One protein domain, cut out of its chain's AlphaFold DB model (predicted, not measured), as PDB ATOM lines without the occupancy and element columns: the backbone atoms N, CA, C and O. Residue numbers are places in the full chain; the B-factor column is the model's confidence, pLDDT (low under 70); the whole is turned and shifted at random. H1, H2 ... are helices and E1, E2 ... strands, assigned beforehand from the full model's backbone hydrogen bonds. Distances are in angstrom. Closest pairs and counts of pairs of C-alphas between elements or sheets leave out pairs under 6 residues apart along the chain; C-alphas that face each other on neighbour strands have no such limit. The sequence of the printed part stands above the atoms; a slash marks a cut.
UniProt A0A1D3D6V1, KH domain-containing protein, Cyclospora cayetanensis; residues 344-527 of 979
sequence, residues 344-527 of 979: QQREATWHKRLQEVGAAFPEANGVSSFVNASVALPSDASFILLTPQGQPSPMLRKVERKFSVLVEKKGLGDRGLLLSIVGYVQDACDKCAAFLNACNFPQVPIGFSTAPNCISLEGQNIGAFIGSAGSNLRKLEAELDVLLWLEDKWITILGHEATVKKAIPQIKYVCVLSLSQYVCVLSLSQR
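AT A GLANCE: This is residues 344 to 527 of the 979 residues of the protein "KH domain-containing protein" of Cyclospora cayetanensis (UniProt A0A1D3D6V1). Two lobes stand end to end, each a three-stranded sheet with helices packed on it, and H3 sits between them on both sheets. H4 covers E1 and E3 in the first lobe; the long H7 runs over the second sheet, and residues 519 to 527 stick out. The printed part has 184 residues with seven named helices and six named strands, H1 E1 H2 H3 E2 E3 H4 E4 H5 H6 E5 E6 H7, of mixed class; both sheets, E1 E3 E2 and E4 E6 E5, are antiparallel. It is only just compact, close to loose, with a radius of gyration of the C-alphas of 18.7 A and spans of 60 by 40 by 29 A.

HOW THE PARTS SIT: H1, residues 344 to 357, is on the strongly twisted sheet of E1, residues 371 to 377, E3, residues 416 to 423, and E2, residues 406 to 413; its closest C-alphas to E2 are Leu 354 and Leu 406, 6.0 A. E1 and E3 have N 373 and O 421 within hydrogen-bond range, 2.9 A; the hairpin E2 and E3 has N 408 and O 420, 2.9 A. H2, residues 381 to 385, only grazes this sheet and touches the hub H3, residues 394 to 403, closest C-alphas Leu 385 and Leu 396, 5.0 A. H4, residues 426 to 438, lies over E1 and E3 at a height of 8.5 A and, with residues 428 to 432 alone, touches H3, closest C-alphas Phe 403 and Ala 428, 5.8 A. E1, H2 H3 and E2 form a split strand-helix-strand unit, E3 between the parallel-running strands, with a right-handed crossover. E4, residues 454 to 456, E6, residues 490 to 494, and E5, residues 483 to 487, form the other sheet; N 455 and O 491 are 2.9 A apart, and N 485 and O 492 in the hairpin E5 and E6 3.0 A. H3 is over E5 at a height of 8.1 A; H6, residues 468 to 479, and H7, residues 497 to 525, are on the opposite face. H5, residues 462 to 466, touches H6 only at the corner, closest C-alphas Ile 466 and Leu 473, 5.4 A. Every O i to N i+4 pair is within hydrogen-bond range in H1 to H5, but 6 of 8 in H6 and 18 of 25 in H7.

IN THESE COORDINATES: H1 begins at C-alpha 344 (114.358, 32.731, 126.966) and is 19.6 A long; E3 is 22.8 A. H7, 38.4 A, ends at C-alpha 525 (74.087, 39.628, 87.322), with a kink of 50 degrees near residue 519.

THE WHOLE: The C-alphas of Asp 414 and Arg 527 are farthest apart, 62.3 A. The printed part has no cut; the links H1 to E1 and H4 to E4 are long. pLDDT is under 70 at residues 364 to 368, 444 to 450 and 514 to 527.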
ATOM      1  N   GLN A 344     115.220  33.893 127.228       78.25
ATOM      2  CA  GLN A 344     114.358  32.731 126.966       78.25
ATOM      3  C   GLN A 344     112.862  33.089 126.890       78.25
ATOM      4  O   GLN A 344     112.136  32.580 126.039       78.25
ATOM      5  N   GLN A 345     112.377  33.997 127.748       82.94
ATOM      6  CA  GLN A 345     110.993  34.489 127.671       82.94
ATOM      7  C   GLN A 345     110.728  35.313 126.401       82.94
ATOM      8  O   GLN A 345     109.632  35.243 125.837       82.94
ATOM      9  N   ARG A 346     111.721  36.073 125.927       86.50
ATOM     10  CA  ARG A 346     111.643  36.824 124.670       86.50
ATOM     11  C   ARG A 346     111.694  35.887 123.461       86.50
ATOM     12  O   ARG A 346     110.834  35.992 122.600       86.50
ATOM     13  N   GLU A 347     112.601  34.918 123.455       87.75
ATOM     14  CA  GLU A 347     112.750  33.875 122.430       87.75
ATOM     15  C   GLU A 347     111.486  33.015 122.281       87.75
ATOM     16  O   GLU A 347     110.991  32.829 121.171       87.75
ATOM     17  N   ALA A 348     110.882  32.567 123.387       86.94
ATOM     18  CA  ALA A 348     109.595  31.864 123.359       86.94
ATOM     19  C   ALA A 348     108.464  32.740 122.779       86.94
ATOM     20  O   ALA A 348     107.589  32.256 122.056       86.94
ATOM     21  N   THR A 349     108.503  34.049 123.053       90.06
ATOM     22  CA  THR A 349     107.569  35.030 122.476       90.06
ATOM     23  C   THR A 349     107.832  35.241 120.979       90.06
ATOM     24  O   THR A 349     106.883  35.368 120.204       90.06
ATOM     25  N   TRP A 350     109.099  35.229 120.554       93.19
ATOM     26  CA  TRP A 350     109.519  35.330 119.158       93.19
ATOM     27  C   TRP A 350     109.106  34.108 118.344       93.19
ATOM     28  O   TRP A 350     108.466  34.289 117.311       93.19
ATOM     29  N   HIS A 351     109.367  32.887 118.827       91.00
ATOM     30  CA  HIS A 351     108.888  31.651 118.195       91.00
ATOM     31  C   HIS A 351     107.376  31.701 117.953       91.00
ATOM     32  O   HIS A 351     106.920  31.482 116.830       91.00
ATOM     33  N   LYS A 352     106.598  32.065 118.986       91.19
ATOM     34  CA  LYS A 352     105.141  32.166 118.875       91.19
ATOM     35  C   LYS A 352     104.704  33.228 117.862       91.19
ATOM     36  O   LYS A 352     103.868  32.936 117.012       91.19
ATOM     37  N   ARG A 353     105.258  34.448 117.915       92.38
ATOM     38  CA  ARG A 353     104.873  35.505 116.962       92.38
ATOM     39  C   ARG A 353     105.306  35.188 115.528       92.38
ATOM     40  O   ARG A 353     104.555  35.499 114.615       92.38
ATOM     41  N   LEU A 354     106.451  34.538 115.315       93.94
ATOM     42  CA  LEU A 354     106.877  34.064 113.992       93.94
ATOM     43  C   LEU A 354     105.919  32.995 113.439       93.94
ATOM     44  O   LEU A 354     105.564  33.046 112.263       93.94
ATOM     45  N   GLN A 355     105.416  32.096 114.290       91.94
ATOM     46  CA  GLN A 355     104.378  31.131 113.916       91.94
ATOM     47  C   GLN A 355     103.039  31.822 113.573       91.94
ATOM     48  O   GLN A 355     102.451  31.524 112.536       91.94
ATOM     49  N   GLU A 356     102.587  32.803 114.369       91.12
ATOM     50  CA  GLU A 356     101.399  33.645 114.079       91.12
ATOM     51  C   GLU A 356     101.531  34.479 112.783       91.12
ATOM     52  O   GLU A 356     100.533  34.947 112.218       91.12
ATOM     53  N   VAL A 357     102.766  34.691 112.328       91.69
ATOM     54  CA  VAL A 357     103.138  35.428 111.116       91.69
ATOM     55  C   VAL A 357     103.264  34.513 109.885       91.69
ATOM     56  O   VAL A 357     103.194  35.012 108.765       91.69
ATOM     57  N   GLY A 358     103.349  33.189 110.068       91.31
ATOM     58  CA  GLY A 358     103.470  32.211 108.980       91.31
ATOM     59  C   GLY A 358     104.910  31.833 108.613       91.31
ATOM     60  O   GLY A 358     105.149  31.308 107.526       91.31
ATOM     61  N   ALA A 359     105.881  32.084 109.495       90.50
ATOM     62  CA  ALA A 359     107.251  31.631 109.292       90.50
ATOM     63  C   ALA A 359     107.359  30.111 109.478       90.50
ATOM     64  O   ALA A 359     107.106  29.592 110.567       90.50
ATOM     65  N   ALA A 360     107.765  29.407 108.419       87.38
ATOM     66  CA  ALA A 360     108.077  27.985 108.487       87.38
ATOM     67  C   ALA A 360     109.230  27.747 109.475       87.38
ATOM     68  O   ALA A 360     110.262  28.420 109.414       87.38
ATOM     69  N   PHE A 361     109.046  26.797 110.390       84.00
ATOM     70  CA  PHE A 361     110.094  26.389 111.316       84.00
ATOM     71  C   PHE A 361     111.081  25.467 110.579       84.00
ATOM     72  O   PHE A 361     110.635  24.506 109.951       84.00
ATOM     73  N   PRO A 362     112.401  25.718 110.619       80.44
ATOM     74  CA  PRO A 362     113.374  24.812 110.022       80.44
ATOM     75  C   PRO A 362     113.518  23.557 110.896       80.44
ATOM     76  O   PRO A 362     114.230  23.554 111.897       80.44
ATOM     77  N   GLU A 363     112.829  22.479 110.519       71.12
ATOM     78  CA  GLU A 363     112.831  21.204 111.259       71.12
ATOM     79  C   GLU A 363     114.187  20.472 111.203       71.12
ATOM     80  O   GLU A 363     114.490  19.636 112.056       71.12
ATOM     81  N   ALA A 364     115.035  20.809 110.227       56.66
ATOM     82  CA  ALA A 364     116.364  20.233 110.077       56.66
ATOM     83  C   ALA A 364     117.355  20.772 111.129       56.66
ATOM     84  O   ALA A 364     117.796  21.917 111.063       56.66
ATOM     85  N   ASN A 365     117.786  19.883 112.030       49.94
ATOM     86  CA  ASN A 365     118.974  20.015 112.884       49.94
ATOM     87  C   ASN A 365     118.969  21.139 113.945       49.94
ATOM     88  O   ASN A 365     119.860  21.979 113.975       49.94
ATOM     89  N   GLY A 366     118.034  21.049 114.898       60.09
ATOM     90  CA  GLY A 366     118.271  21.314 116.331       60.09
ATOM     91  C   GLY A 366     118.893  22.657 116.759       60.09
ATOM     92  O   GLY A 366     120.106  22.825 116.745       60.09
ATOM     93  N   VAL A 367     118.063  23.518 117.367       58.81
ATOM     94  CA  VAL A 367     118.393  24.882 117.846       58.81
ATOM     95  C   VAL A 367     118.573  25.874 116.692       58.81
ATOM     96  O   VAL A 367     119.662  26.349 116.385       58.81
ATOM     97  N   SER A 368     117.446  26.233 116.078       65.69
ATOM     98  CA  SER A 368     117.342  27.295 115.077       65.69
ATOM     99  C   SER A 368     117.632  28.669 115.700       65.69
ATOM    100  O   SER A 368     116.738  29.307 116.262       65.69
ATOM    101  N   SER A 369     118.884  29.125 115.621       82.19
ATOM    102  CA  SER A 369     119.303  30.443 116.112       82.19
ATOM    103  C   SER A 369     118.576  31.574 115.378       82.19
ATOM    104  O   SER A 369     118.562  31.600 114.147       82.19
ATOM    105  N   PHE A 370     118.022  32.538 116.118       91.12
ATOM    106  CA  PHE A 370     117.363  33.704 115.527       91.12
ATOM    107  C   PHE A 370     118.354  34.623 114.810       91.12
ATOM    108  O   PHE A 370     119.297  35.142 115.413       91.12
ATOM    109  N   VAL A 371     118.075  34.902 113.541       94.00
ATOM    110  CA  VAL A 371     118.763  35.939 112.775       94.00
ATOM    111  C   VAL A 371     118.161  37.301 113.115       94.00
ATOM    112  O   VAL A 371     116.943  37.435 113.225       94.00
ATOM    113  N   ASN A 372     119.021  38.307 113.288       93.88
ATOM    114  CA  ASN A 372     118.642  39.670 113.649       93.88
ATOM    115  C   ASN A 372     119.252  40.686 112.669       93.88
ATOM    116  O   ASN A 372     120.449  40.960 112.735       93.88
ATOM    117  N   ALA A 373     118.423  41.295 111.822       96.75
ATOM    118  CA  ALA A 373     118.781  42.488 111.051       96.75
ATOM    119  C   ALA A 373     118.268  43.757 111.762       96.75
ATOM    120  O   ALA A 373     117.386  43.694 112.622       96.75
ATOM    121  N   SER A 374     118.792  44.937 111.417       94.69
ATOM    122  CA  SER A 374     118.301  46.205 111.975       94.69
ATOM    123  C   SER A 374     118.198  47.308 110.934       94.69
ATOM    124  O   SER A 374     119.102  47.469 110.117       94.69
ATOM    125  N   VAL A 375     117.126  48.094 111.013       96.25
ATOM    126  CA  VAL A 375     116.787  49.150 110.051       96.25
ATOM    127  C   VAL A 375     116.570  50.465 110.791       96.25
ATOM    128  O   VAL A 375     115.884  50.492 111.813       96.25
ATOM    129  N   ALA A 376     117.133  51.552 110.266       95.25
ATOM    130  CA  ALA A 376     116.879  52.910 110.733       95.25
ATOM    131  C   ALA A 376     115.986  53.627 109.712       95.25
ATOM    132  O   ALA A 376     116.426  53.915 108.603       95.25
ATOM    133  N   LEU A 377     114.734  53.888 110.086       94.62
ATOM    134  CA  LEU A 377     113.752  54.580 109.250       94.62
ATOM    135  C   LEU A 377     113.579  56.042 109.694       94.62
ATOM    136  O   LEU A 377     113.814  56.348 110.867       94.62
ATOM    137  N   PRO A 378     113.101  56.939 108.809       92.44
ATOM    138  CA  PRO A 378     112.715  58.297 109.189       92.44
ATOM    139  C   PRO A 378     111.723  58.329 110.361       92.44
ATOM    140  O   PRO A 378     110.974  57.376 110.594       92.44
ATOM    141  N   SER A 379     111.668  59.459 111.071       88.31
ATOM    142  CA  SER A 379     110.677  59.736 112.127       88.31
ATOM    143  C   SER A 379     109.247  59.413 111.696       88.31
ATOM    144  O   SER A 379     108.466  58.842 112.459       88.31
ATOM    145  N   ASP A 380     108.926  59.739 110.451       86.69
ATOM    146  CA  ASP A 380     107.565  59.805 109.927       86.69
ATOM    147  C   ASP A 380     106.983  58.395 109.726       86.69
ATOM    148  O   ASP A 380     105.799  58.152 109.968       86.69
ATOM    149  N   ALA A 381     107.853  57.416 109.444       88.94
ATOM    150  CA  ALA A 381     107.511  55.997 109.403       88.94
ATOM    151  C   ALA A 381     106.958  55.477 110.746       88.94
ATOM    152  O   ALA A 381     106.229  54.483 110.768       88.94
ATOM    153  N   SER A 382     107.265  56.135 111.874       87.00
ATOM    154  CA  SER A 382     106.822  55.677 113.196       87.00
ATOM    155  C   SER A 382     105.316  55.793 113.418       87.00
ATOM    156  O   SER A 382     104.751  54.890 114.026       87.00
ATOM    157  N   PHE A 383     104.650  56.811 112.863       84.19
ATOM    158  CA  PHE A 383     103.189  56.959 112.940       84.19
ATOM    159  C   PHE A 383     102.436  55.944 112.066       84.19
ATOM    160  O   PHE A 383     101.253  55.695 112.274       84.19
ATOM    161  N   ILE A 384     103.129  55.372 111.076       85.94
ATOM    162  CA  ILE A 384     102.566  54.499 110.042       85.94
ATOM    163  C   ILE A 384     102.779  53.019 110.406       85.94
ATOM    164  O   ILE A 384     101.877  52.186 110.272       85.94
ATOM    165  N   LEU A 385     103.973  52.672 110.894       90.69
ATOM    166  CA  LEU A 385     104.348  51.301 111.254       90.69
ATOM    167  C   LEU A 385     104.059  50.949 112.720       90.69
ATOM    168  O   LEU A 385     103.962  49.768 113.054       90.69
ATOM    169  N   LEU A 386     103.887  51.935 113.605       90.38
ATOM    170  CA  LEU A 386     103.615  51.712 115.025       90.38
ATOM    171  C   LEU A 386     102.399  52.515 115.491       90.38
ATOM    172  O   LEU A 386     102.135  53.617 115.024       90.38
ATOM    173  N   THR A 387     101.668  51.977 116.464       86.75
ATOM    174  CA  THR A 387     100.661  52.758 117.192       86.75
ATOM    175  C   THR A 387     101.347  53.732 118.164       86.75
ATOM    176  O   THR A 387     102.505  53.509 118.535       86.75
ATOM    177  N   PRO A 388     100.649  54.759 118.691       79.50
ATOM    178  CA  PRO A 388     101.202  55.647 119.723       79.50
ATOM    179  C   PRO A 388     101.690  54.929 120.996       79.50
ATOM    180  O   PRO A 388     102.510  55.466 121.734       79.50
ATOM    181  N   GLN A 389     101.229  53.696 121.245       82.81
ATOM    182  CA  GLN A 389     101.685  52.835 122.347       82.81
ATOM    183  C   GLN A 389     102.934  51.998 121.996       82.81
ATOM    184  O   GLN A 389     103.359  51.163 122.789       82.81
ATOM    185  N   GLY A 390     103.512  52.171 120.802       84.00
ATOM    186  CA  GLY A 390     104.676  51.421 120.323       84.00
ATOM    187  C   GLY A 390     104.385  49.990 119.857       84.00
ATOM    188  O   GLY A 390     105.330  49.255 119.581       84.00
ATOM    189  N   GLN A 391     103.115  49.583 119.754       88.31
ATOM    190  CA  GLN A 391     102.741  48.270 119.217       88.31
ATOM    191  C   GLN A 391     102.813  48.264 117.679       88.31
ATOM    192  O   GLN A 391     102.541  49.301 117.072       88.31
ATOM    193  N   PRO A 392     103.094  47.118 117.026       90.38
ATOM    194  CA  PRO A 392     103.092  47.025 115.567       90.38
ATOM    195  C   PRO A 392     101.707  47.343 114.996       90.38
ATOM    196  O   PRO A 392     100.705  46.722 115.389       90.38
ATOM    197  N   SER A 393     101.658  48.306 114.069       91.19
ATOM    198  CA  SER A 393     100.434  48.705 113.368       91.19
ATOM    199  C   SER A 393      99.912  47.562 112.483       91.19
ATOM    200  O   SER A 393     100.661  46.632 112.162       91.19
ATOM    201  N   PRO A 394      98.639  47.594 112.051       88.62
ATOM    202  CA  PRO A 394      98.108  46.599 111.121       88.62
ATOM    203  C   PRO A 394      98.921  46.474 109.823       88.62
ATOM    204  O   PRO A 394      99.060  45.367 109.303       88.62
ATOM    205  N   MET A 395      99.511  47.573 109.333       89.69
ATOM    206  CA  MET A 395     100.368  47.546 108.148       89.69
ATOM    207  C   MET A 395     101.760  46.975 108.445       89.69
ATOM    208  O   MET A 395     102.248  46.182 107.643       89.69
ATOM    209  N   LEU A 396     102.367  47.243 109.610       93.88
ATOM    210  CA  LEU A 396     103.599  46.536 109.988       93.88
ATOM    211  C   LEU A 396     103.353  45.023 110.124       93.88
ATOM    212  O   LEU A 396     104.170  44.237 109.665       93.88
ATOM    213  N   ARG A 397     102.181  44.596 110.617       93.88
ATOM    214  CA  ARG A 397     101.784  43.172 110.629       93.88
ATOM    215  C   ARG A 397     101.529  42.587 109.231       93.88
ATOM    216  O   ARG A 397     101.624  41.371 109.064       93.88
ATOM    217  N   LYS A 398     101.211  43.409 108.218       92.25
ATOM    218  CA  LYS A 398     101.236  42.980 106.804       92.25
ATOM    219  C   LYS A 398     102.672  42.772 106.316       92.25
ATOM    220  O   LYS A 398     102.923  41.761 105.670       92.25
ATOM    221  N   VAL A 399     103.604  43.673 106.651       94.75
ATOM    222  CA  VAL A 399     105.039  43.516 106.330       94.75
ATOM    223  C   VAL A 399     105.599  42.248 106.980       94.75
ATOM    224  O   VAL A 399     106.170  41.423 106.271       94.75
ATOM    225  N   GLU A 400     105.361  42.048 108.282       95.69
ATOM    226  CA  GLU A 400     105.757  40.837 109.024       95.69
ATOM    227  C   GLU A 400     105.342  39.566 108.259       95.69
ATOM    228  O   GLU A 400     106.180  38.719 107.953       95.69
ATOM    229  N   ARG A 401     104.068  39.477 107.847       94.06
ATOM    230  CA  ARG A 401     103.507  38.337 107.093       94.06
ATOM    231  C   ARG A 401     103.992  38.212 105.649       94.06
ATOM    232  O   ARG A 401     104.081  37.093 105.162       94.06
ATOM    233  N   LYS A 402     104.285  39.313 104.946       93.19
ATOM    234  CA  LYS A 402     104.775  39.259 103.553       93.19
ATOM    235  C   LYS A 402     106.180  38.652 103.469       93.19
ATOM    236  O   LYS A 402     106.492  37.998 102.480       93.19
ATOM    237  N   PHE A 403     107.002  38.863 104.496       95.25
ATOM    238  CA  PHE A 403     108.390  38.389 104.542       95.25
ATOM    239  C   PHE A 403     108.624  37.240 105.537       95.25
ATOM    240  O   PHE A 403     109.748  36.763 105.643       95.25
ATOM    241  N   SER A 404     107.596  36.784 106.258       95.94
ATOM    242  CA  SER A 404     107.705  35.773 107.323       95.94
ATOM    243  C   SER A 404     108.725  36.128 108.420       95.94
ATOM    244  O   SER A 404     109.468  35.274 108.906       95.94
ATOM    245  N   VAL A 405     108.753  37.402 108.826       97.19
ATOM    246  CA  VAL A 405     109.653  37.935 109.867       97.19
ATOM    247  C   VAL A 405     108.893  38.713 110.934       97.19
ATOM    248  O   VAL A 405     107.785  39.196 110.723       97.19
ATOM    249  N   LEU A 406     109.519  38.871 112.090       96.81
ATOM    250  CA  LEU A 406     109.029  39.631 113.228       96.81
ATOM    251  C   LEU A 406     109.706  41.005 113.268       96.81
ATOM    252  O   LEU A 406     110.913  41.079 113.053       96.81
ATOM    253  N   VAL A 407     108.982  42.084 113.586       96.62
ATOM    254  CA  VAL A 407     109.592  43.423 113.690       96.62
ATOM    255  C   VAL A 407     109.332  44.052 115.059       96.62
ATOM    256  O   VAL A 407     108.193  44.314 115.449       96.62
ATOM    257  N   GLU A 408     110.407  44.322 115.802       94.75
ATOM    258  CA  GLU A 408     110.370  44.968 117.117       94.75
ATOM    259  C   GLU A 408     110.956  46.386 117.080       94.75
ATOM    260  O   GLU A 408     111.974  46.652 116.440       94.75
ATOM    261  N   LYS A 409     110.354  47.308 117.840       94.56
ATOM    262  CA  LYS A 409     110.931  48.635 118.085       94.56
ATOM    263  C   LYS A 409     112.143  48.503 119.014       94.56
ATOM    264  O   LYS A 409     111.980  48.209 120.195       94.56
ATOM    265  N   LYS A 410     113.345  48.776 118.501       91.94
ATOM    266  CA  LYS A 410     114.592  48.791 119.286       91.94
ATOM    267  C   LYS A 410     114.808  50.130 120.000       91.94
ATOM    268  O   LYS A 410     115.376  50.152 121.085       91.94
ATOM    269  N   GLY A 411     114.314  51.229 119.425       88.44
ATOM    270  CA  GLY A 411     114.310  52.554 120.053       88.44
ATOM    271  C   GLY A 411     113.872  53.671 119.102       88.44
ATOM    272  O   GLY A 411     113.453  53.413 117.973       88.44
ATOM    273  N   LEU A 412     113.986  54.918 119.561       85.38
ATOM    274  CA  LEU A 412     114.334  56.029 118.672       85.38
ATOM    275  C   LEU A 412     115.841  56.248 118.841       85.38
ATOM    276  O   LEU A 412     116.329  56.208 119.969       85.38
ATOM    277  N   GLY A 413     116.554  56.447 117.740       81.06
ATOM    278  CA  GLY A 413     117.934  56.929 117.738       81.06
ATOM    279  C   GLY A 413     118.019  58.280 117.033       81.06
ATOM    280  O   GLY A 413     117.033  58.757 116.473       81.06
ATOM    281  N   ASP A 414     119.213  58.866 116.989       80.62
ATOM    282  CA  ASP A 414     119.441  60.235 116.484       80.62
ATOM    283  C   ASP A 414     119.070  60.432 114.999       80.62
ATOM    284  O   ASP A 414     118.983  61.556 114.515       80.62
ATOM    285  N   ARG A 415     118.851  59.331 114.264       78.06
ATOM    286  CA  ARG A 415     118.444  59.300 112.848       78.06
ATOM    287  C   ARG A 415     117.000  58.826 112.615       78.06
ATOM    288  O   ARG A 415     116.627  58.608 111.468       78.06
ATOM    289  N   GLY A 416     116.196  58.658 113.669       87.50
ATOM    290  CA  GLY A 416     114.781  58.278 113.574       87.50
ATOM    291  C   GLY A 416     114.426  56.963 114.276       87.50
ATOM    292  O   GLY A 416     114.903  56.659 115.371       87.50
ATOM    293  N   LEU A 417     113.524  56.190 113.672       92.75
ATOM    294  CA  LEU A 417     112.986  54.955 114.237       92.75
ATOM    295  C   LEU A 417     113.938  53.778 113.999       92.75
ATOM    296  O   LEU A 417     114.154  53.381 112.856       92.75
ATOM    297  N   LEU A 418     114.440  53.163 115.074       95.12
ATOM    298  CA  LEU A 418     115.274  51.965 114.977       95.12
ATOM    299  C   LEU A 418     114.428  50.701 115.184       95.12
ATOM    300  O   LEU A 418     113.887  50.470 116.273       95.12
ATOM    301  N   LEU A 419     114.343  49.874 114.146       96.12
ATOM    302  CA  LEU A 419     113.644  48.589 114.137       96.12
ATOM    303  C   LEU A 419     114.645  47.425 114.148       96.12
ATOM    304  O   LEU A 419     115.705  47.495 113.529       96.12
ATOM    305  N   SER A 420     114.289  46.351 114.850       96.06
ATOM    306  CA  SER A 420     114.978  45.057 114.833       96.06
ATOM    307  C   SER A 420     114.086  44.059 114.104       96.06
ATOM    308  O   SER A 420     112.941  43.861 114.510       96.06
ATOM    309  N   ILE A 421     114.593  43.458 113.033       97.50
ATOM    310  CA  ILE A 421     113.905  42.428 112.252       97.50
ATOM    311  C   ILE A 421     114.465  41.079 112.697       97.50
ATOM    312  O   ILE A 421     115.675  40.872 112.625       97.50
ATOM    313  N   VAL A 422     113.597  40.189 113.169       97.00
ATOM    314  CA  VAL A 422     113.952  38.876 113.721       97.00
ATOM    315  C   VAL A 422     113.325  37.782 112.860       97.00
ATOM    316  O   VAL A 422     112.145  37.873 112.518       97.00
ATOM    317  N   GLY A 423     114.070  36.731 112.525       96.50
ATOM    318  CA  GLY A 423     113.551  35.616 111.729       96.50
ATOM    319  C   GLY A 423     114.437  34.373 111.762       96.50
ATOM    320  O   GLY A 423     115.523  34.382 112.336       96.50
ATOM    321  N   TYR A 424     113.970  33.290 111.134       94.62
ATOM    322  CA  TYR A 424     114.744  32.047 110.993       94.62
ATOM    323  C   TYR A 424     115.700  32.057 109.787       94.62
ATOM    324  O   TYR A 424     116.603  31.229 109.718       94.62
ATOM    325  N   VAL A 425     115.505  32.971 108.827       94.19
ATOM    326  CA  VAL A 425     116.251  33.019 107.560       94.19
ATOM    327  C   VAL A 425     116.803  34.426 107.331       94.19
ATOM    328  O   VAL A 425     116.050  35.400 107.320       94.19
ATOM    329  N   GLN A 426     118.119  34.525 107.112       94.38
ATOM    330  CA  GLN A 426     118.842  35.780 106.861       94.38
ATOM    331  C   GLN A 426     118.300  36.525 105.634       94.38
ATOM    332  O   GLN A 426     117.877  37.669 105.750       94.38
ATOM    333  N   ASP A 427     118.177  35.831 104.502       95.25
ATOM    334  CA  ASP A 427     117.622  36.361 103.248       95.25
ATOM    335  C   ASP A 427     116.211  36.974 103.409       95.25
ATOM    336  O   ASP A 427     115.917  38.017 102.829       95.25
ATOM    337  N   ALA A 428     115.353  36.402 104.263       95.56
ATOM    338  CA  ALA A 428     114.036  36.971 104.564       95.56
ATOM    339  C   ALA A 428     114.125  38.266 105.397       95.56
ATOM    340  O   ALA A 428     113.390  39.227 105.148       95.56
ATOM    341  N   CYS A 429     115.058  38.316 106.355       96.81
ATOM    342  CA  CYS A 429     115.330  39.510 107.157       96.81
ATOM    343  C   CYS A 429     115.899  40.643 106.292       96.81
ATOM    344  O   CYS A 429     115.447  41.783 106.408       96.81
ATOM    345  N   ASP A 430     116.819  40.322 105.381       96.31
ATOM    346  CA  ASP A 430     117.466  41.288 104.489       96.31
ATOM    347  C   ASP A 430     116.521  41.790 103.393       96.31
ATOM    348  O   ASP A 430     116.501  42.986 103.105       96.31
ATOM    349  N   LYS A 431     115.653  40.929 102.841       95.38
ATOM    350  CA  LYS A 431     114.572  41.346 101.929       95.38
ATOM    351  C   LYS A 431     113.584  42.292 102.609       95.38
ATOM    352  O   LYS A 431     113.228  43.316 102.026       95.38
ATOM    353  N   CYS A 432     113.189  42.005 103.850       96.44
ATOM    354  CA  CYS A 432     112.354  42.911 104.640       96.44
ATOM    355  C   CYS A 432     113.080  44.237 104.941       96.44
ATOM    356  O   CYS A 432     112.486  45.311 104.822       96.44
ATOM    357  N   ALA A 433     114.378  44.187 105.258       96.62
ATOM    358  CA  ALA A 433     115.196  45.373 105.497       96.62
ATOM    359  C   ALA A 433     115.337  46.254 104.245       96.62
ATOM    360  O   ALA A 433     115.152  47.469 104.321       96.62
ATOM    361  N   ALA A 434     115.622  45.656 103.087       95.44
ATOM    362  CA  ALA A 434     115.700  46.351 101.807       95.44
ATOM    363  C   ALA A 434     114.347  46.969 101.419       95.44
ATOM    364  O   ALA A 434     114.294  48.146 101.064       95.44
ATOM    365  N   PHE A 435     113.247  46.219 101.569       95.19
ATOM    366  CA  PHE A 435     111.893  46.718 101.323       95.19
ATOM    367  C   PHE A 435     111.560  47.925 102.209       95.19
ATOM    368  O   PHE A 435     111.131  48.955 101.696       95.19
ATOM    369  N   LEU A 436     111.799  47.837 103.524       95.06
ATOM    370  CA  LEU A 436     111.515  48.930 104.459       95.06
ATOM    371  C   LEU A 436     112.380  50.174 104.202       95.06
ATOM    372  O   LEU A 436     111.855  51.280 104.281       95.06
ATOM    373  N   ASN A 437     113.660  50.013 103.850       93.88
ATOM    374  CA  ASN A 437     114.530  51.136 103.466       93.88
ATOM    375  C   ASN A 437     114.097  51.806 102.150       93.88
ATOM    376  O   ASN A 437     114.282  53.009 101.990       93.88
ATOM    377  N   ALA A 438     113.530  51.046 101.209       93.06
ATOM    378  CA  ALA A 438     113.083  51.555  99.911       93.06
ATOM    379  C   ALA A 438     111.633  52.084  99.902       93.06
ATOM    380  O   ALA A 438     111.170  52.599  98.881       93.06
ATOM    381  N   CYS A 439     110.895  51.950 101.009       93.12
ATOM    382  CA  CYS A 439     109.518  52.426 101.113       93.12
ATOM    383  C   CYS A 439     109.441  53.953 101.228       93.12
ATOM    384  O   CYS A 439     110.022  54.554 102.130       93.12
ATOM    385  N   ASN A 440     108.641  54.582 100.364       88.75
ATOM    386  CA  ASN A 440     108.340  56.008 100.478       88.75
ATOM    387  C   ASN A 440     107.224  56.237 101.518       88.75
ATOM    388  O   ASN A 440     106.036  56.053 101.232       88.75
ATOM    389  N   PHE A 441     107.619  56.622 102.734       88.56
ATOM    390  CA  PHE A 441     106.704  56.983 103.819       88.56
ATOM    391  C   PHE A 441     106.180  58.420 103.624       88.56
ATOM    392  O   PHE A 441     106.983  59.353 103.629       88.56
ATOM    393  N   PRO A 442     104.858  58.640 103.477       79.94
ATOM    394  CA  PRO A 442     104.312  59.987 103.334       79.94
ATOM    395  C   PRO A 442     104.541  60.821 104.606       79.94
ATOM    396  O   PRO A 442     104.147  60.425 105.698       79.94
ATOM    397  N   GLN A 443     105.121  62.013 104.439       70.50
ATOM    398  CA  GLN A 443     105.460  62.955 105.522       70.50
ATOM    399  C   GLN A 443     104.239  63.619 106.194       70.50
ATOM    400  O   GLN A 443     104.379  64.361 107.164       70.50
ATOM    401  N   VAL A 444     103.035  63.405 105.658       61.50
ATOM    402  CA  VAL A 444     101.799  64.057 106.110       61.50
ATOM    403  C   VAL A 444     101.040  63.105 107.042       61.50
ATOM    404  O   VAL A 444     100.822  61.954 106.658       61.50
ATOM    405  N   PRO A 445     100.606  63.543 108.242       58.88
ATOM    406  CA  PRO A 445      99.867  62.682 109.160       58.88
ATOM    407  C   PRO A 445      98.554  62.176 108.545       58.88
ATOM    408  O   PRO A 445      97.849  62.904 107.837       58.88
ATOM    409  N   ILE A 446      98.231  60.917 108.854       56.66
ATOM    410  CA  ILE A 446      97.039  60.205 108.378       56.66
ATOM    411  C   ILE A 446      95.789  61.026 108.733       56.66
ATOM    412  O   ILE A 446      95.521  61.281 109.906       56.66
ATOM    413  N   GLY A 447      95.055  61.470 107.708       56.62
ATOM    414  CA  GLY A 447      93.868  62.323 107.844       56.62
ATOM    415  C   GLY A 447      93.772  63.468 106.828       56.62
ATOM    416  O   GLY A 447      92.671  63.955 106.581       56.62
ATOM    417  N   PHE A 448      94.877  63.879 106.193       57.88
ATOM    418  CA  PHE A 448      94.859  64.944 105.179       57.88
ATOM    419  C   PHE A 448      94.852  64.409 103.736       57.88
ATOM    420  O   PHE A 448      95.707  63.626 103.329       57.88
ATOM    421  N   SER A 449      93.892  64.911 102.953       53.59
ATOM    422  CA  SER A 449      93.533  64.500 101.579       53.59
ATOM    423  C   SER A 449      94.663  64.574 100.530       53.59
ATOM    424  O   SER A 449      94.570  63.974  99.462       53.59
ATOM    425  N   THR A 450      95.738  65.317 100.807       62.66
ATOM    426  CA  THR A 450      96.740  65.743  99.815       62.66
ATOM    427  C   THR A 450      98.006  64.883  99.744       62.66
ATOM    428  O   THR A 450      98.888  65.177  98.937       62.66
ATOM    429  N   ALA A 451      98.131  63.825 100.551       75.19
ATOM    430  CA  ALA A 451      99.294  62.937 100.494       75.19
ATOM    431  C   ALA A 451      99.342  62.165  99.150       75.19
ATOM    432  O   ALA A 451      98.368  61.490  98.807       75.19
ATOM    433  N   PRO A 452     100.458  62.193  98.390       79.19
ATOM    434  CA  PRO A 452     100.503  61.661  97.020       79.19
ATOM    435  C   PRO A 452     100.319  60.139  96.932       79.19
ATOM    436  O   PRO A 452      99.901  59.633  95.893       79.19
ATOM    437  N   ASN A 453     100.592  59.421  98.026       87.56
ATOM    438  CA  ASN A 453     100.487  57.963  98.121       87.56
ATOM    439  C   ASN A 453      99.107  57.499  98.642       87.56
ATOM    440  O   ASN A 453      98.925  56.312  98.919       87.56
ATOM    441  N   CYS A 454      98.141  58.417  98.785       88.06
ATOM    442  CA  CYS A 454      96.792  58.134  99.272       88.06
ATOM    443  C   CYS A 454      95.736  58.277  98.160       88.06
ATOM    444  O   CYS A 454      95.807  59.169  97.312       88.06
ATOM    445  N   ILE A 455      94.721  57.408  98.172       91.00
ATOM    446  CA  ILE A 455      93.575  57.446  97.249       91.00
ATOM    447  C   ILE A 455      92.278  57.540  98.053       91.00
ATOM    448  O   ILE A 455      92.052  56.741  98.958       91.00
ATOM    449  N   SER A 456      91.417  58.490  97.688       89.19
ATOM    450  CA  SER A 456      90.054  58.597  98.217       89.19
ATOM    451  C   SER A 456      89.112  57.578  97.566       89.19
ATOM    452  O   SER A 456      89.090  57.430  96.343       89.19
ATOM    453  N   LEU A 457      88.300  56.926  98.397       87.69
ATOM    454  CA  LEU A 457      87.173  56.061  98.040       87.69
ATOM    455  C   LEU A 457      85.817  56.731  98.321       87.69
ATOM    456  O   LEU A 457      84.797  56.044  98.429       87.69
ATOM    457  N   GLU A 458      85.763  58.057  98.479       83.75
ATOM    458  CA  GLU A 458      84.487  58.741  98.712       83.75
ATOM    459  C   GLU A 458      83.496  58.485  97.561       83.75
ATOM    460  O   GLU A 458      83.822  58.617  96.383       83.75
ATOM    461  N   GLY A 459      82.282  58.050  97.920       76.94
ATOM    462  CA  GLY A 459      81.244  57.619  96.976       76.94
ATOM    463  C   GLY A 459      81.345  56.167  96.482       76.94
ATOM    464  O   GLY A 459      80.456  55.730  95.756       76.94
ATOM    465  N   GLN A 460      82.370  55.394  96.864       78.94
ATOM    466  CA  GLN A 460      82.594  54.035  96.347       78.94
ATOM    467  C   GLN A 460      82.149  52.925  97.309       78.94
ATOM    468  O   GLN A 460      82.207  53.053  98.534       78.94
ATOM    469  N   ASN A 461      81.742  51.781  96.750       77.38
ATOM    470  CA  ASN A 461      81.395  50.594  97.530       77.38
ATOM    471  C   ASN A 461      82.662  49.834  97.963       77.38
ATOM    472  O   ASN A 461      83.080  48.866  97.326       77.38
ATOM    473  N   ILE A 462      83.242  50.278  99.081       82.31
ATOM    474  CA  ILE A 462      84.443  49.721  99.726       82.31
ATOM    475  C   ILE A 462      84.424  48.180  99.792       82.31
ATOM    476  O   ILE A 462      85.440  47.540  99.527       82.31
ATOM    477  N   GLY A 463      83.271  47.559 100.077       80.81
ATOM    478  CA  GLY A 463      83.154  46.099 100.179       80.81
ATOM    479  C   GLY A 463      83.428  45.351  98.866       80.81
ATOM    480  O   GLY A 463      84.023  44.275  98.892       80.81
ATOM    481  N   ALA A 464      83.054  45.929  97.719       78.50
ATOM    482  CA  ALA A 464      83.333  45.348  96.403       78.50
ATOM    483  C   ALA A 464      84.829  45.442  96.047       78.50
ATOM    484  O   ALA A 464      85.415  44.476  95.554       78.50
ATOM    485  N   PHE A 465      85.459  46.575  96.373       84.00
ATOM    486  CA  PHE A 465      86.889  46.796  96.157       84.00
ATOM    487  C   PHE A 465      87.765  45.876  97.028       84.00
ATOM    488  O   PHE A 465      88.736  45.303  96.541       84.00
ATOM    489  N   ILE A 466      87.394  45.665  98.297       85.94
ATOM    490  CA  ILE A 466      88.079  44.715  99.194       85.94
ATOM    491  C   ILE A 466      87.925  43.268  98.688       85.94
ATOM    492  O   ILE A 466      88.896  42.504  98.675       85.94
ATOM    493  N   GLY A 467      86.717  42.891  98.253       82.50
ATOM    494  CA  GLY A 467      86.363  41.514  97.903       82.50
ATOM    495  C   GLY A 467      86.215  40.598  99.128       82.50
ATOM    496  O   GLY A 467      86.513  40.972 100.265       82.50
ATOM    497  N   SER A 468      85.763  39.360  98.919       76.75
ATOM    498  CA  SER A 468      85.618  38.378 100.004       76.75
ATOM    499  C   SER A 468      86.965  38.130 100.701       76.75
ATOM    500  O   SER A 468      87.971  37.852 100.048       76.75
ATOM    501  N   ALA A 469      87.007  38.292 102.028       75.38
ATOM    502  CA  ALA A 469      88.214  38.179 102.862       75.38
ATOM    503  C   ALA A 469      89.440  39.014 102.400       75.38
ATOM    504  O   ALA A 469      90.587  38.679 102.727       75.38
ATOM    505  N   GLY A 470      89.228  40.102 101.646       83.12
ATOM    506  CA  GLY A 470      90.314  40.914 101.084       83.12
ATOM    507  C   GLY A 470      90.985  40.304  99.848       83.12
ATOM    508  O   GLY A 470      92.127  40.644  99.554       83.12
ATOM    509  N   SER A 471      90.334  39.364  99.157       81.94
ATOM    510  CA  SER A 471      90.893  38.656  97.996       81.94
ATOM    511  C   SER A 471      91.253  39.577  96.824       81.94
ATOM    512  O   SER A 471      92.303  39.379  96.213       81.94
ATOM    513  N   ASN A 472      90.448  40.606  96.541       86.50
ATOM    514  CA  ASN A 472      90.736  41.573  95.477       86.50
ATOM    515  C   ASN A 472      91.916  42.478  95.856       86.50
ATOM    516  O   ASN A 472      92.832  42.654  95.055       86.50
ATOM    517  N   LEU A 473      91.960  42.953  97.108       89.50
ATOM    518  CA  LEU A 473      93.118  43.680  97.640       89.50
ATOM    519  C   LEU A 473      94.411  42.861  97.524       89.50
ATOM    520  O   LEU A 473      95.396  43.378  97.014       89.50
ATOM    521  N   ARG A 474      94.409  41.581  97.923       89.19
ATOM    522  CA  ARG A 474      95.609  40.726  97.843       89.19
ATOM    523  C   ARG A 474      96.086  40.485  96.409       89.19
ATOM    524  O   ARG A 474      97.289  40.376  96.200       89.19
ATOM    525  N   LYS A 475      95.172  40.414  95.432       91.00
ATOM    526  CA  LYS A 475      95.532  40.347  94.004       91.00
ATOM    527  C   LYS A 475      96.251  41.623  93.565       91.00
ATOM    528  O   LYS A 475      97.349  41.523  93.037       91.00
ATOM    529  N   LEU A 476      95.691  42.795  93.875       93.00
ATOM    530  CA  LEU A 476      96.313  44.087  93.561       93.00
ATOM    531  C   LEU A 476      97.661  44.278  94.283       93.00
ATOM    532  O   LEU A 476      98.610  44.756  93.674       93.00
ATOM    533  N   GLU A 477      97.778  43.867  95.551       92.88
ATOM    534  CA  GLU A 477      99.042  43.895  96.311       92.88
ATOM    535  C   GLU A 477     100.144  43.037  95.656       92.88
ATOM    536  O   GLU A 477     101.315  43.419  95.676       92.88
ATOM    537  N   ALA A 478      99.775  41.897  95.059       90.31
ATOM    538  CA  ALA A 478     100.698  40.998  94.367       90.31
ATOM    539  C   ALA A 478     101.029  41.447  92.930       90.31
ATOM    540  O   ALA A 478     102.175  41.337  92.510       90.31
ATOM    541  N   GLU A 479     100.049  41.967  92.187       93.69
ATOM    542  CA  GLU A 479     100.200  42.431  90.798       93.69
ATOM    543  C   GLU A 479     101.057  43.706  90.690       93.69
ATOM    544  O   GLU A 479     101.826  43.869  89.743       93.69
ATOM    545  N   LEU A 480     100.954  44.597  91.680       94.06
ATOM    546  CA  LEU A 480     101.626  45.903  91.693       94.06
ATOM    547  C   LEU A 480     102.908  45.953  92.543       94.06
ATOM    548  O   LEU A 480     103.584  46.982  92.547       94.06
ATOM    549  N   ASP A 481     103.211  44.886  93.287       91.62
ATOM    550  CA  ASP A 481     104.218  44.833  94.360       91.62
ATOM    551  C   ASP A 481     104.178  46.055  95.304       91.62
ATOM    552  O   ASP A 481     105.147  46.797  95.501       91.62
ATOM    553  N   VAL A 482     103.002  46.273  95.897       94.12
ATOM    554  CA  VAL A 482     102.752  47.291  96.930       94.12
ATOM    555  C   VAL A 482     101.933  46.694  98.071       94.12
ATOM    556  O   VAL A 482     101.247  45.689  97.910       94.12
ATOM    557  N   LEU A 483     101.985  47.324  99.239       92.88
ATOM    558  CA  LEU A 483     101.071  47.063 100.345       92.88
ATOM    559  C   LEU A 483      99.950  48.101 100.327       92.88
ATOM    560  O   LEU A 483     100.197  49.300 100.194       92.88
ATOM    561  N   LEU A 484      98.717  47.624 100.473       93.50
ATOM    562  CA  LEU A 484      97.506  48.437 100.465       93.50
ATOM    563  C   LEU A 484      96.874  48.406 101.855       93.50
ATOM    564  O   LEU A 484      96.378  47.368 102.312       93.50
ATOM    565  N   TRP A 485      96.884  49.546 102.539       90.19
ATOM    566  CA  TRP A 485      96.171  49.732 103.798       90.19
ATOM    567  C   TRP A 485      94.913  50.564 103.558       90.19
ATOM    568  O   TRP A 485      94.984  51.594 102.897       90.19
ATOM    569  N   LEU A 486      93.765  50.106 104.062       89.19
ATOM    570  CA  LEU A 486      92.481  50.785 103.902       89.19
ATOM    571  C   LEU A 486      91.982  51.256 105.268       89.19
ATOM    572  O   LEU A 486      91.817  50.443 106.177       89.19
ATOM    573  N   GLU A 487      91.737  52.557 105.385       85.44
ATOM    574  CA  GLU A 487      91.340  53.228 106.621       85.44
ATOM    575  C   GLU A 487      90.172  54.180 106.327       85.44
ATOM    576  O   GLU A 487      90.305  55.139 105.565       85.44
ATOM    577  N   ASP A 488      88.998  53.851 106.870       85.81
ATOM    578  CA  ASP A 488      87.686  54.437 106.565       85.81
ATOM    579  C   ASP A 488      87.375  54.580 105.065       85.81
ATOM    580  O   ASP A 488      86.763  53.696 104.464       85.81
ATOM    581  N   LYS A 489      87.774  55.706 104.462       87.06
ATOM    582  CA  LYS A 489      87.532  56.061 103.053       87.06
ATOM    583  C   LYS A 489      88.824  56.238 102.246       87.06
ATOM    584  O   LYS A 489      88.764  56.743 101.129       87.06
ATOM    585  N   TRP A 490      89.979  55.870 102.794       87.94
ATOM    586  CA  TRP A 490      91.289  56.108 102.190       87.94
ATOM    587  C   TRP A 490      92.048  54.803 101.979       87.94
ATOM    588  O   TRP A 490      92.064  53.942 102.856       87.94
ATOM    589  N   ILE A 491      92.710  54.672 100.829       91.25
ATOM    590  CA  ILE A 491      93.749  53.664 100.601       91.25
ATOM    591  C   ILE A 491      95.102  54.356 100.713       91.25
ATOM    592  O   ILE A 491      95.418  55.210  99.885       91.25
ATOM    593  N   THR A 492      95.911  53.951 101.684       90.50
ATOM    594  CA  THR A 492      97.335  54.286 101.767       90.50
ATOM    595  C   THR A 492      98.129  53.209 101.032       90.50
ATOM    596  O   THR A 492      98.028  52.024 101.363       90.50
ATOM    597  N   ILE A 493      98.919  53.613 100.037       93.69
ATOM    598  CA  ILE A 493      99.788  52.727  99.256       93.69
ATOM    599  C   ILE A 493     101.217  52.843  99.794       93.69
ATOM    600  O   ILE A 493     101.771  53.940  99.855       93.69
ATOM    601  N   LEU A 494     101.830  51.716 100.162       92.38
ATOM    602  CA  LEU A 494     103.197  51.662 100.683       92.38
ATOM    603  C   LEU A 494     104.049  50.662  99.891       92.38
ATOM    604  O   LEU A 494     103.670  49.509  99.705       92.38
ATOM    605  N   GLY A 495     105.213  51.107  99.428       93.00
ATOM    606  CA  GLY A 495     106.141  50.311  98.627       93.00
ATOM    607  C   GLY A 495     107.257  51.172  98.041       93.00
ATOM    608  O   GLY A 495     107.402  52.347  98.395       93.00
ATOM    609  N   HIS A 496     108.027  50.587  97.124       92.62
ATOM    610  CA  HIS A 496     109.085  51.283  96.394       92.62
ATOM    611  C   HIS A 496     108.500  52.439  95.566       92.62
ATOM    612  O   HIS A 496     107.501  52.263  94.872       92.62
ATOM    613  N   GLU A 497     109.124  53.621  95.571       91.50
ATOM    614  CA  GLU A 497     108.550  54.826  94.937       91.50
ATOM    615  C   GLU A 497     108.144  54.601  93.464       91.50
ATOM    616  O   GLU A 497     107.068  55.014  93.026       91.50
ATOM    617  N   ALA A 498     108.975  53.878  92.706       93.12
ATOM    618  CA  ALA A 498     108.698  53.524  91.312       93.12
ATOM    619  C   ALA A 498     107.544  52.514  91.108       93.12
ATOM    620  O   ALA A 498     106.959  52.512  90.023       93.12
ATOM    621  N   THR A 499     107.196  51.673  92.095       94.38
ATOM    622  CA  THR A 499     105.998  50.809  92.019       94.38
ATOM    623  C   THR A 499     104.760  51.576  92.469       94.38
ATOM    624  O   THR A 499     103.765  51.577  91.751       94.38
ATOM    625  N   VAL A 500     104.848  52.365  93.547       94.25
ATOM    626  CA  VAL A 500     103.762  53.247  94.022       94.25
ATOM    627  C   VAL A 500     103.287  54.205  92.918       94.25
ATOM    628  O   VAL A 500     102.086  54.297  92.658       94.25
ATOM    629  N   LYS A 501     104.212  54.839  92.179       94.19
ATOM    630  CA  LYS A 501     103.886  55.710  91.029       94.19
ATOM    631  C   LYS A 501     103.140  54.997  89.888       94.19
ATOM    632  O   LYS A 501     102.369  55.647  89.188       94.19
ATOM    633  N   LYS A 502     103.329  53.682  89.708       94.50
ATOM    634  CA  LYS A 502     102.579  52.852  88.740       94.50
ATOM    635  C   LYS A 502     101.251  52.342  89.317       94.50
ATOM    636  O   LYS A 502     100.257  52.277  88.599       94.50
ATOM    637  N   ALA A 503     101.223  52.037  90.612       94.75
ATOM    638  CA  ALA A 503     100.059  51.533  91.332       94.75
ATOM    639  C   ALA A 503      98.927  52.564  91.427       94.75
ATOM    640  O   ALA A 503      97.770  52.222  91.189       94.75
ATOM    641  N   ILE A 504      99.241  53.832  91.722       94.56
ATOM    642  CA  ILE A 504      98.239  54.900  91.890       94.56
ATOM    643  C   ILE A 504      97.252  55.007  90.705       94.56
ATOM    644  O   ILE A 504      96.046  54.964  90.956       94.56
ATOM    645  N   PRO A 505      97.685  55.148  89.431       94.25
ATOM    646  CA  PRO A 505      96.752  55.242  88.309       94.25
ATOM    647  C   PRO A 505      95.976  53.941  88.063       94.25
ATOM    648  O   PRO A 505      94.790  54.014  87.753       94.25
ATOM    649  N   GLN A 506      96.587  52.765  88.251       93.38
ATOM    650  CA  GLN A 506      95.892  51.485  88.063       93.38
ATOM    651  C   GLN A 506      94.824  51.246  89.138       93.38
ATOM    652  O   GLN A 506      93.701  50.873  88.810       93.38
ATOM    653  N   ILE A 507      95.108  51.555  90.407       92.31
ATOM    654  CA  ILE A 507      94.119  51.456  91.490       92.31
ATOM    655  C   ILE A 507      92.989  52.471  91.276       92.31
ATOM    656  O   ILE A 507      91.824  52.098  91.382       92.31
ATOM    657  N   LYS A 508      93.295  53.718  90.879       92.06
ATOM    658  CA  LYS A 508      92.263  54.702  90.491       92.06
ATOM    659  C   LYS A 508      91.394  54.196  89.332       92.06
ATOM    660  O   LYS A 508      90.179  54.367  89.377       92.06
ATOM    661  N   TYR A 509      91.986  53.541  88.335       90.19
ATOM    662  CA  TYR A 509      91.256  52.938  87.220       90.19
ATOM    663  C   TYR A 509      90.348  51.783  87.675       90.19
ATOM    664  O   TYR A 509      89.170  51.780  87.331       90.19
ATOM    665  N   VAL A 510      90.831  50.868  88.522       86.44
ATOM    666  CA  VAL A 510      90.021  49.775  89.105       86.44
ATOM    667  C   VAL A 510      88.877  50.317  89.972       86.44
ATOM    668  O   VAL A 510      87.749  49.840  89.863       86.44
ATOM    669  N   CYS A 511      89.121  51.357  90.772       84.44
ATOM    670  CA  CYS A 511      88.095  52.078  91.532       84.44
ATOM    671  C   CYS A 511      86.987  52.661  90.631       84.44
ATOM    672  O   CYS A 511      85.799  52.484  90.907       84.44
ATOM    673  N   VAL A 512      87.358  53.318  89.526       82.12
ATOM    674  CA  VAL A 512      86.403  53.906  88.568       82.12
ATOM    675  C   VAL A 512      85.670  52.829  87.756       82.12
ATOM    676  O   VAL A 512      84.455  52.926  87.575       82.12
ATOM    677  N   LEU A 513      86.355  51.760  87.332       74.44
ATOM    678  CA  LEU A 513      85.717  50.597  86.706       74.44
ATOM    679  C   LEU A 513      84.719  49.925  87.653       74.44
ATOM    680  O   LEU A 513      83.628  49.563  87.219       74.44
ATOM    681  N   SER A 514      85.042  49.815  88.945       63.78
ATOM    682  CA  SER A 514      84.137  49.253  89.950       63.78
ATOM    683  C   SER A 514      82.858  50.077  90.123       63.78
ATOM    684  O   SER A 514      81.851  49.504  90.524       63.78
ATOM    685  N   LEU A 515      82.857  51.380  89.817       58.09
ATOM    686  CA  LEU A 515      81.631  52.182  89.721       58.09
ATOM    687  C   LEU A 515      80.908  51.933  88.388       58.09
ATOM    688  O   LEU A 515      79.723  51.602  88.378       58.09
ATOM    689  N   SER A 516      81.627  52.060  87.268       49.84
ATOM    690  CA  SER A 516      81.066  51.973  85.913       49.84
ATOM    691  C   SER A 516      80.418  50.612  85.628       49.84
ATOM    692  O   SER A 516      79.257  50.544  85.219       49.84
ATOM    693  N   GLN A 517      81.118  49.514  85.931       48.47
ATOM    694  CA  GLN A 517      80.565  48.174  85.769       48.47
ATOM    695  C   GLN A 517      79.468  47.867  86.791       48.47
ATOM    696  O   GLN A 517      78.559  47.126  86.443       48.47
ATOM    697  N   TYR A 518      79.447  48.440  88.001       45.22
ATOM    698  CA  TYR A 518      78.354  48.141  88.940       45.22
ATOM    699  C   TYR A 518      76.985  48.645  88.461       45.22
ATOM    700  O   TYR A 518      75.989  47.974  88.726       45.22
ATOM    701  N   VAL A 519      76.911  49.756  87.718       46.66
ATOM    702  CA  VAL A 519      75.626  50.274  87.207       46.66
ATOM    703  C   VAL A 519      75.050  49.380  86.098       46.66
ATOM    704  O   VAL A 519      73.861  49.071  86.120       46.66
ATOM    705  N   CYS A 520      75.875  48.901  85.159       41.53
ATOM    706  CA  CYS A 520      75.402  48.033  84.073       41.53
ATOM    707  C   CYS A 520      75.380  46.539  84.439       41.53
ATOM    708  O   CYS A 520      74.437  45.836  84.078       41.53
ATOM    709  N   VAL A 521      76.380  46.035  85.169       43.28
ATOM    710  CA  VAL A 521      76.501  44.601  85.476       43.28
ATOM    711  C   VAL A 521      75.516  44.173  86.560       43.28
ATOM    712  O   VAL A 521      74.989  43.077  86.426       43.28
ATOM    713  N   LEU A 522      75.151  45.001  87.554       43.41
ATOM    714  CA  LEU A 522      74.070  44.619  88.485       43.41
ATOM    715  C   LEU A 522      72.736  44.374  87.758       43.41
ATOM    716  O   LEU A 522      72.018  43.446  88.119       43.41
ATOM    717  N   SER A 523      72.449  45.108  86.676       44.41
ATOM    718  CA  SER A 523      71.245  44.905  85.851       44.41
ATOM    719  C   SER A 523      71.175  43.517  85.185       44.41
ATOM    720  O   SER A 523      70.086  43.050  84.846       44.41
ATOM    721  N   LEU A 524      72.320  42.836  85.024       45.53
ATOM    722  CA  LEU A 524      72.440  41.527  84.368       45.53
ATOM    723  C   LEU A 524      72.847  40.393  85.327       45.53
ATOM    724  O   LEU A 524      72.339  39.284  85.196       45.53
ATOM    725  N   SER A 525      73.681  40.643  86.339       43.84
ATOM    726  CA  SER A 525      74.087  39.628  87.322       43.84
ATOM    727  C   SER A 525      73.067  39.434  88.446       43.84
ATOM    728  O   SER A 525      72.901  38.306  88.911       43.84
ATOM    729  N   GLN A 526      72.270  40.454  88.806       45.47
ATOM    730  CA  GLN A 526      71.076  40.228  89.640       45.47
ATOM    731  C   GLN A 526      70.006  39.398  88.903       45.47
ATOM    732  O   GLN A 526      69.186  38.762  89.558       45.47
ATOM    733  N   ARG A 527      70.040  39.330  87.561       45.69
ATOM    734  CA  ARG A 527      69.167  38.449  86.759       45.69
ATOM    735  C   ARG A 527      69.663  37.002  86.648       45.69
ATOM    736  O   ARG A 527      68.966  36.193  86.045       45.69
TER     737      ARG A 527